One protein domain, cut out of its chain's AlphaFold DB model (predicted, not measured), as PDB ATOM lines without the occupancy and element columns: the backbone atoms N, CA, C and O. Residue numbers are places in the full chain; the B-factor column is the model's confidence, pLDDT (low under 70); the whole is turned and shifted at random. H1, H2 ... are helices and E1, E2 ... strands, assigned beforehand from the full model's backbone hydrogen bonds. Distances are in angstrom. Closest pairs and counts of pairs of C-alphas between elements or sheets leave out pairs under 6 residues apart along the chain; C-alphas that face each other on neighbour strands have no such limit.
ATOM      1  N   LEU A 388      15.151  54.675 142.935       51.62
ATOM      2  CA  LEU A 388      15.592  53.478 142.220       51.62
ATOM      3  C   LEU A 388      15.399  53.692 140.709       51.62
ATOM      4  O   LEU A 388      14.336  53.409 140.147       51.62
ATOM      5  N   ARG A 389      16.436  54.223 140.052       49.12
ATOM      6  CA  ARG A 389      16.530  54.344 138.597       49.12
ATOM      7  C   ARG A 389      17.083  53.042 138.033       49.12
ATOM      8  O   ARG A 389      18.289  52.811 138.033       49.12
ATOM      9  N   ILE A 390      16.184  52.190 137.557       59.84
ATOM     10  CA  ILE A 390      16.531  50.888 136.985       59.84
ATOM     11  C   ILE A 390      17.315  51.116 135.674       59.84
ATOM     12  O   ILE A 390      16.773  51.736 134.752       59.84
ATOM     13  N   PRO A 391      18.567  50.638 135.523       40.28
ATOM     14  CA  PRO A 391      19.249  50.706 134.233       40.28
ATOM     15  C   PRO A 391      18.417  49.967 133.171       40.28
ATOM     16  O   PRO A 391      17.756  48.977 133.468       40.28
ATOM     17  N   PHE A 392      18.422  50.472 131.937       54.22
ATOM     18  CA  PHE A 392      17.549  50.055 130.822       54.22
ATOM     19  C   PHE A 392      16.060  50.453 130.897       54.22
ATOM     20  O   PHE A 392      15.380  50.326 129.880       54.22
ATOM     21  N   THR A 393      15.533  51.020 131.995       55.28
ATOM     22  CA  THR A 393      14.192  51.654 131.973       55.28
ATOM     23  C   THR A 393      14.162  53.002 132.698       55.28
ATOM     24  O   THR A 393      14.387  53.092 133.898       55.28
ATOM     25  N   ASN A 394      13.787  54.077 131.994       49.25
ATOM     26  CA  ASN A 394      13.670  55.438 132.553       49.25
ATOM     27  C   ASN A 394      12.470  55.631 133.522       49.25
ATOM     28  O   ASN A 394      11.953  56.736 133.663       49.25
ATOM     29  N   LYS A 395      12.017  54.573 134.210       42.44
ATOM     30  CA  LYS A 395      11.060  54.676 135.317       42.44
ATOM     31  C   LYS A 395      11.819  54.843 136.631       42.44
ATOM     32  O   LYS A 395      12.589  53.972 137.022       42.44
ATOM     33  N   VAL A 396      11.554  55.949 137.319       55.94
ATOM     34  CA  VAL A 396      12.001  56.177 138.696       55.94
ATOM     35  C   VAL A 396      10.915  55.678 139.642       55.94
ATOM     36  O   VAL A 396       9.794  56.184 139.617       55.94
ATOM     37  N   TYR A 397      11.244  54.703 140.484       59.41
ATOM     38  CA  TYR A 397      10.347  54.238 141.540       59.41
ATOM     39  C   TYR A 397      10.647  54.989 142.843       59.41
ATOM     40  O   TYR A 397      11.757  54.902 143.361       59.41
ATOM     41  N   ARG A 398       9.653  55.715 143.378       53.47
ATOM     42  CA  ARG A 398       9.696  56.320 144.721       53.47
ATOM     43  C   ARG A 398       9.110  55.331 145.735       53.47
ATOM     44  O   ARG A 398       7.896  55.139 145.753       53.47
ATOM     45  N   LEU A 399       9.942  54.706 146.570       59.84
ATOM     46  CA  LEU A 399       9.476  53.815 147.642       59.84
ATOM     47  C   LEU A 399       9.408  54.566 148.979       59.84
ATOM     48  O   LEU A 399      10.418  54.733 149.652       59.84
ATOM     49  N   TRP A 400       8.201  54.952 149.397       56.91
ATOM     50  CA  TRP A 400       7.958  55.629 150.684       56.91
ATOM     51  C   TRP A 400       8.340  54.780 151.918       56.91
ATOM     52  O   TRP A 400       8.559  55.312 152.994       56.91
ATOM     53  N   TRP A 401       8.466  53.457 151.763       63.88
ATOM     54  CA  TRP A 401       8.843  52.525 152.838       63.88
ATOM     55  C   TRP A 401      10.358  52.270 152.961       63.88
ATOM     56  O   TRP A 401      10.757  51.439 153.777       63.88
ATOM     57  N   TRP A 402      11.210  52.919 152.155       64.50
ATOM     58  CA  TRP A 402      12.645  52.588 152.074       64.50
ATOM     59  C   TRP A 402      13.378  52.742 153.416       64.50
ATOM     60  O   TRP A 402      14.141  51.865 153.808       64.50
ATOM     61  N   GLU A 403      13.078  53.798 154.173       63.47
ATOM     62  CA  GLU A 403      13.695  54.078 155.481       63.47
ATOM     63  C   GLU A 403      13.482  52.945 156.496       63.47
ATOM     64  O   GLU A 403      14.373  52.617 157.278       63.47
ATOM     65  N   HIS A 404      12.329  52.267 156.453       76.00
ATOM     66  CA  HIS A 404      12.014  51.184 157.387       76.00
ATOM     67  C   HIS A 404      12.870  49.920 157.182       76.00
ATOM     68  O   HIS A 404      12.912  49.063 158.068       76.00
ATOM     69  N   TRP A 405      13.605  49.805 156.069       80.56
ATOM     70  CA  TRP A 405      14.533  48.692 155.838       80.56
ATOM     71  C   TRP A 405      15.708  48.701 156.830       80.56
ATOM     72  O   TRP A 405      16.262  47.638 157.117       80.56
ATOM     73  N   ILE A 406      16.030  49.850 157.444       81.88
ATOM     74  CA  ILE A 406      17.056  49.938 158.494       81.88
ATOM     75  C   ILE A 406      16.728  49.016 159.686       81.88
ATOM     76  O   ILE A 406      17.608  48.329 160.207       81.88
ATOM     77  N   PHE A 407      15.446  48.908 160.058       85.62
ATOM     78  CA  PHE A 407      14.982  48.033 161.139       85.62
ATOM     79  C   PHE A 407      15.047  46.551 160.759       85.62
ATOM     80  O   PHE A 407      15.317  45.715 161.621       85.62
ATOM     81  N   LEU A 408      14.846  46.216 159.479       88.69
ATOM     82  CA  LEU A 408      14.988  44.848 158.974       88.69
ATOM     83  C   LEU A 408      16.450  44.394 159.065       88.69
ATOM     84  O   LEU A 408      16.723  43.330 159.622       88.69
ATOM     85  N   PHE A 409      17.391  45.215 158.593       88.88
ATOM     86  CA  PHE A 409      18.821  44.901 158.673       88.88
ATOM     87  C   PHE A 409      19.317  44.834 160.129       88.88
ATOM     88  O   PHE A 409      20.026  43.896 160.493       88.88
ATOM     89  N   PHE A 410      18.875  45.748 160.997       89.06
ATOM     90  CA  PHE A 410      19.188  45.712 162.431       89.06
ATOM     91  C   PHE A 410      18.606  44.471 163.138       89.06
ATOM     92  O   PHE A 410      19.285  43.829 163.941       89.06
ATOM     93  N   SER A 411      17.376  44.068 162.799       90.62
ATOM     94  CA  SER A 411      16.763  42.835 163.307       90.62
ATOM     95  C   SER A 411      17.526  41.585 162.845       90.62
ATOM     96  O   SER A 411      17.802  40.698 163.657       90.62
ATOM     97  N   ALA A 412      17.956  41.541 161.580       91.12
ATOM     98  CA  ALA A 412      18.780  40.459 161.042       91.12
ATOM     99  C   ALA A 412      20.154  40.365 161.735       91.12
ATOM    100  O   ALA A 412      20.597  39.263 162.065       91.12
ATOM    101  N   MET A 413      20.797  41.501 162.032       93.25
ATOM    102  CA  MET A 413      22.047  41.565 162.804       93.25
ATOM    103  C   MET A 413      21.894  40.931 164.198       93.25
ATOM    104  O   MET A 413      22.743  40.142 164.630       93.25
ATOM    105  N   ILE A 414      20.795  41.242 164.893       92.44
ATOM    106  CA  ILE A 414      20.468  40.663 166.203       92.44
ATOM    107  C   ILE A 414      20.204  39.158 166.072       92.44
ATOM    108  O   ILE A 414      20.770  38.377 166.835       92.44
ATOM    109  N   ALA A 415      19.417  38.729 165.081       92.12
ATOM    110  CA  ALA A 415      19.122  37.315 164.844       92.12
ATOM    111  C   ALA A 415      20.392  36.486 164.566       92.12
ATOM    112  O   ALA A 415      20.557  35.410 165.140       92.12
ATOM    113  N   CYS A 416      21.330  37.004 163.765       92.00
ATOM    114  CA  CYS A 416      22.623  36.354 163.526       92.00
ATOM    115  C   CYS A 416      23.470  36.269 164.807       92.00
ATOM    116  O   CYS A 416      24.097  35.246 165.072       92.00
ATOM    117  N   THR A 417      23.444  37.309 165.643       89.94
ATOM    118  CA  THR A 417      24.158  37.310 166.930       89.94
ATOM    119  C   THR A 417      23.557  36.288 167.911       89.94
ATOM    120  O   THR A 417      24.294  35.575 168.587       89.94
ATOM    121  N   ILE A 418      22.226  36.134 167.937       90.94
ATOM    122  CA  ILE A 418      21.529  35.089 168.714       90.94
ATOM    123  C   ILE A 418      21.850  33.682 168.177       90.94
ATOM    124  O   ILE A 418      21.985  32.746 168.962       90.94
ATOM    125  N   ALA A 419      22.038  33.532 166.863       89.75
ATOM    126  CA  ALA A 419      22.472  32.283 166.230       89.75
ATOM    127  C   ALA A 419      23.955  31.922 166.488       89.75
ATOM    128  O   ALA A 419      24.430  30.911 165.973       89.75
ATOM    129  N   GLY A 420      24.684  32.714 167.284       88.25
ATOM    130  CA  GLY A 420      26.050  32.420 167.729       88.25
ATOM    131  C   GLY A 420      27.169  33.054 166.899       88.25
ATOM    132  O   GLY A 420      28.340  32.826 167.202       88.25
ATOM    133  N   TYR A 421      26.852  33.865 165.884       91.50
ATOM    134  CA  TYR A 421      27.864  34.620 165.138       91.50
ATOM    135  C   TYR A 421      28.403  35.802 165.960       91.50
ATOM    136  O   TYR A 421      27.698  36.386 166.785       91.50
ATOM    137  N   SER A 422      29.666  36.180 165.732       90.88
ATOM    138  CA  SER A 422      30.286  37.294 166.459       90.88
ATOM    139  C   SER A 422      29.588  38.614 166.135       90.88
ATOM    140  O   SER A 422      29.523  39.014 164.972       90.88
ATOM    141  N   MET A 423      29.139  39.339 167.164       87.56
ATOM    142  CA  MET A 423      28.428  40.615 167.009       87.56
ATOM    143  C   MET A 423      29.216  41.643 166.175       87.56
ATOM    144  O   MET A 423      28.611  42.424 165.446       87.56
ATOM    145  N   VAL A 424      30.554  41.599 166.226       89.06
ATOM    146  CA  VAL A 424      31.457  42.468 165.443       89.06
ATOM    147  C   VAL A 424      31.443  42.121 163.948       89.06
ATOM    148  O   VAL A 424      31.544  43.003 163.101       89.06
ATOM    149  N   GLN A 425      31.291  40.839 163.605       91.38
ATOM    150  CA  GLN A 425      31.132  40.403 162.213       91.38
ATOM    151  C   GLN A 425      29.732  40.767 161.705       91.38
ATOM    152  O   GLN A 425      29.598  41.310 160.610       91.38
ATOM    153  N   CYS A 426      28.700  40.542 162.528       92.50
ATOM    154  CA  CYS A 426      27.320  40.911 162.219       92.50
ATOM    155  C   CYS A 426      27.175  42.417 161.946       92.50
ATOM    156  O   CYS A 426      26.557  42.793 160.950       92.50
ATOM    157  N   SER A 427      27.750  43.284 162.788       90.56
ATOM    158  CA  SER A 427      27.649  44.739 162.619       90.56
ATOM    159  C   SER A 427      28.404  45.244 161.389       90.56
ATOM    160  O   SER A 427      27.856  46.057 160.648       90.56
ATOM    161  N   LEU A 428      29.603  44.722 161.109       90.88
ATOM    162  CA  LEU A 428      30.382  45.111 159.929       90.88
ATOM    163  C   LEU A 428      29.699  44.688 158.617       90.88
ATOM    164  O   LEU A 428      29.612  45.489 157.689       90.88
ATOM    165  N   VAL A 429      29.127  43.479 158.554       92.56
ATOM    166  CA  VAL A 429      28.308  43.049 157.404       92.56
ATOM    167  C   VAL A 429      27.067  43.935 157.254       92.56
ATOM    168  O   VAL A 429      26.748  44.359 156.145       92.56
ATOM    169  N   THR A 430      26.396  44.269 158.361       91.00
ATOM    170  CA  THR A 430      25.206  45.138 158.357       91.00
ATOM    171  C   THR A 430      25.536  46.539 157.837       91.00
ATOM    172  O   THR A 430      24.822  47.050 156.979       91.00
ATOM    173  N   PHE A 431      26.650  47.128 158.277       89.38
ATOM    174  CA  PHE A 431      27.165  48.411 157.789       89.38
ATOM    175  C   PHE A 431      27.423  48.390 156.273       89.38
ATOM    176  O   PHE A 431      26.920  49.251 155.549       89.38
ATOM    177  N   CYS A 432      28.122  47.366 155.770       89.44
ATOM    178  CA  CYS A 432      28.353  47.205 154.334       89.44
ATOM    179  C   CYS A 432      27.041  47.077 153.540       89.44
ATOM    180  O   CYS A 432      26.916  47.693 152.485       89.44
ATOM    181  N   VAL A 433      26.053  46.327 154.042       89.62
ATOM    182  CA  VAL A 433      24.737  46.178 153.393       89.62
ATOM    183  C   VAL A 433      23.967  47.503 153.372       89.62
ATOM    184  O   VAL A 433      23.473  47.895 152.317       89.62
ATOM    185  N   VAL A 434      23.906  48.227 154.490       85.62
ATOM    186  CA  VAL A 434      23.205  49.522 154.599       85.62
ATOM    187  C   VAL A 434      23.784  50.562 153.627       85.62
ATOM    188  O   VAL A 434      23.019  51.285 152.986       85.62
ATOM    189  N   ILE A 435      25.109  50.580 153.433       84.62
ATOM    190  CA  ILE A 435      25.773  51.437 152.434       84.62
ATOM    191  C   ILE A 435      25.563  50.923 150.998       84.62
ATOM    192  O   ILE A 435      25.258  51.720 150.115       84.62
ATOM    193  N   MET A 436      25.656  49.611 150.737       82.75
ATOM    194  CA  MET A 436      25.414  49.041 149.395       82.75
ATOM    195  C   MET A 436      23.986  49.284 148.887       82.75
ATOM    196  O   MET A 436      23.783  49.444 147.686       82.75
ATOM    197  N   PHE A 437      23.002  49.330 149.788       82.19
ATOM    198  CA  PHE A 437      21.616  49.694 149.479       82.19
ATOM    199  C   PHE A 437      21.366  51.217 149.511       82.19
ATOM    200  O   PHE A 437      20.249  51.649 149.239       82.19
ATOM    201  N   GLY A 438      22.369  52.044 149.830       73.31
ATOM    202  CA  GLY A 438      22.245  53.504 149.845       73.31
ATOM    203  C   GLY A 438      21.223  54.040 150.854       73.31
ATOM    204  O   GLY A 438      20.546  55.022 150.563       73.31
ATOM    205  N   LEU A 439      21.075  53.388 152.016       76.44
ATOM    206  CA  LEU A 439      20.238  53.889 153.120       76.44
ATOM    207  C   LEU A 439      20.910  55.037 153.897       76.44
ATOM    208  O   LEU A 439      20.225  55.772 154.599       76.44
ATOM    209  N   ILE A 440      22.233  55.172 153.787       76.12
ATOM    210  CA  ILE A 440      23.039  56.257 154.357       76.12
ATOM    211  C   ILE A 440      24.172  56.588 153.379       76.12
ATOM    212  O   ILE A 440      24.672  55.683 152.699       76.12
ATOM    213  N   SER A 441      24.594  57.851 153.289       77.12
ATOM    214  CA  SER A 441      25.807  58.184 152.537       77.12
ATOM    215  C   SER A 441      27.055  57.724 153.306       77.12
ATOM    216  O   SER A 441      27.077  57.793 154.539       77.12
ATOM    217  N   PRO A 442      28.144  57.319 152.623       76.00
ATOM    218  CA  PRO A 442      29.436  57.097 153.268       76.00
ATOM    219  C   PRO A 442      29.968  58.319 154.036       76.00
ATOM    220  O   PRO A 442      30.693  58.135 155.009       76.00
ATOM    221  N   THR A 443      29.605  59.545 153.630       76.81
ATOM    222  CA  THR A 443      29.943  60.792 154.344       76.81
ATOM    223  C   THR A 443      29.292  60.826 155.721       76.81
ATOM    224  O   THR A 443      29.982  60.811 156.735       76.81
ATOM    225  N   ASP A 444      27.964  60.764 155.753       76.00
ATOM    226  CA  ASP A 444      27.147  60.902 156.957       76.00
ATOM    227  C   ASP A 444      27.428  59.742 157.926       76.00
ATOM    228  O   ASP A 444      27.455  59.914 159.144       76.00
ATOM    229  N   ALA A 445      27.729  58.556 157.383       82.12
ATOM    230  CA  ALA A 445      28.188  57.410 158.154       82.12
ATOM    231  C   ALA A 445      29.522  57.674 158.882       82.12
ATOM    232  O   ALA A 445      29.652  57.287 160.041       82.12
ATOM    233  N   ILE A 446      30.493  58.343 158.247       82.50
ATOM    234  CA  ILE A 446      31.781  58.709 158.866       82.50
ATOM    235  C   ILE A 446      31.609  59.862 159.866       82.50
ATOM    236  O   ILE A 446      32.217  59.833 160.936       82.50
ATOM    237  N   GLU A 447      30.762  60.844 159.555       82.19
ATOM    238  CA  GLU A 447      30.448  61.968 160.450       82.19
ATOM    239  C   GLU A 447      29.661  61.529 161.697       82.19
ATOM    240  O   GLU A 447      29.813  62.124 162.761       82.19
ATOM    241  N   SER A 448      28.892  60.436 161.614       81.25
ATOM    242  CA  SER A 448      28.184  59.848 162.763       81.25
ATOM    243  C   SER A 448      29.090  59.176 163.812       81.25
ATOM    244  O   SER A 448      28.609  58.771 164.875       81.25
ATOM    245  N   ILE A 449      30.395  59.032 163.542       85.44
ATOM    246  CA  ILE A 449      31.344  58.359 164.438       85.44
ATOM    247  C   ILE A 449      31.852  59.334 165.507       85.44
ATOM    248  O   ILE A 449      32.607  60.263 165.223       85.44
TER     249      ILE A 449
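This is residues 388 to 449 of the 597 residues of the protein "Predicted protein" of Naegleria gruberi (UniProt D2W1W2). H1 and H2 form a helical hairpin, side by side; short H3 sits off H2's last residues, and residues 388 to 401, with E1, make a looped arm beyond H1's first residues. The 62 printed residues hold one named strand and three named helices, in the order E1, H1, H2, H3: mostly helix. The whole is loose, radius of gyration of the C-alphas 14.2 A, spanning 44 by 27 by 20 A.

Start at H1, residues 402 to 418: it touches H2, residues 423 to 436, closest at the C-alphas of Met 413 and Cys 426, 5.3 A, opposite ways at a shallow tilt of 22 degrees. H3, residues 442 to 447, is close to H2 but not clearly touching; the closest C-alphas, of Ile 435 and Pro 442, are 6.8 A apart. E1, residues 396 to 398, pairs with no named strand and is apart from H1. Every O i to N i+4 pair is within hydrogen-bond range in H2 and H3, 10 of 13 in H1.

Find C-alpha 402 at (12.645, 52.588, 152.074); H1 runs 25.7 A from there. H2 spans 19.8 A. H3 ends at C-alpha 447, (30.448, 61.968, 160.450).

The printed part has no cut, and its three links are tight. Residues 388 to 403 are under pLDDT 70.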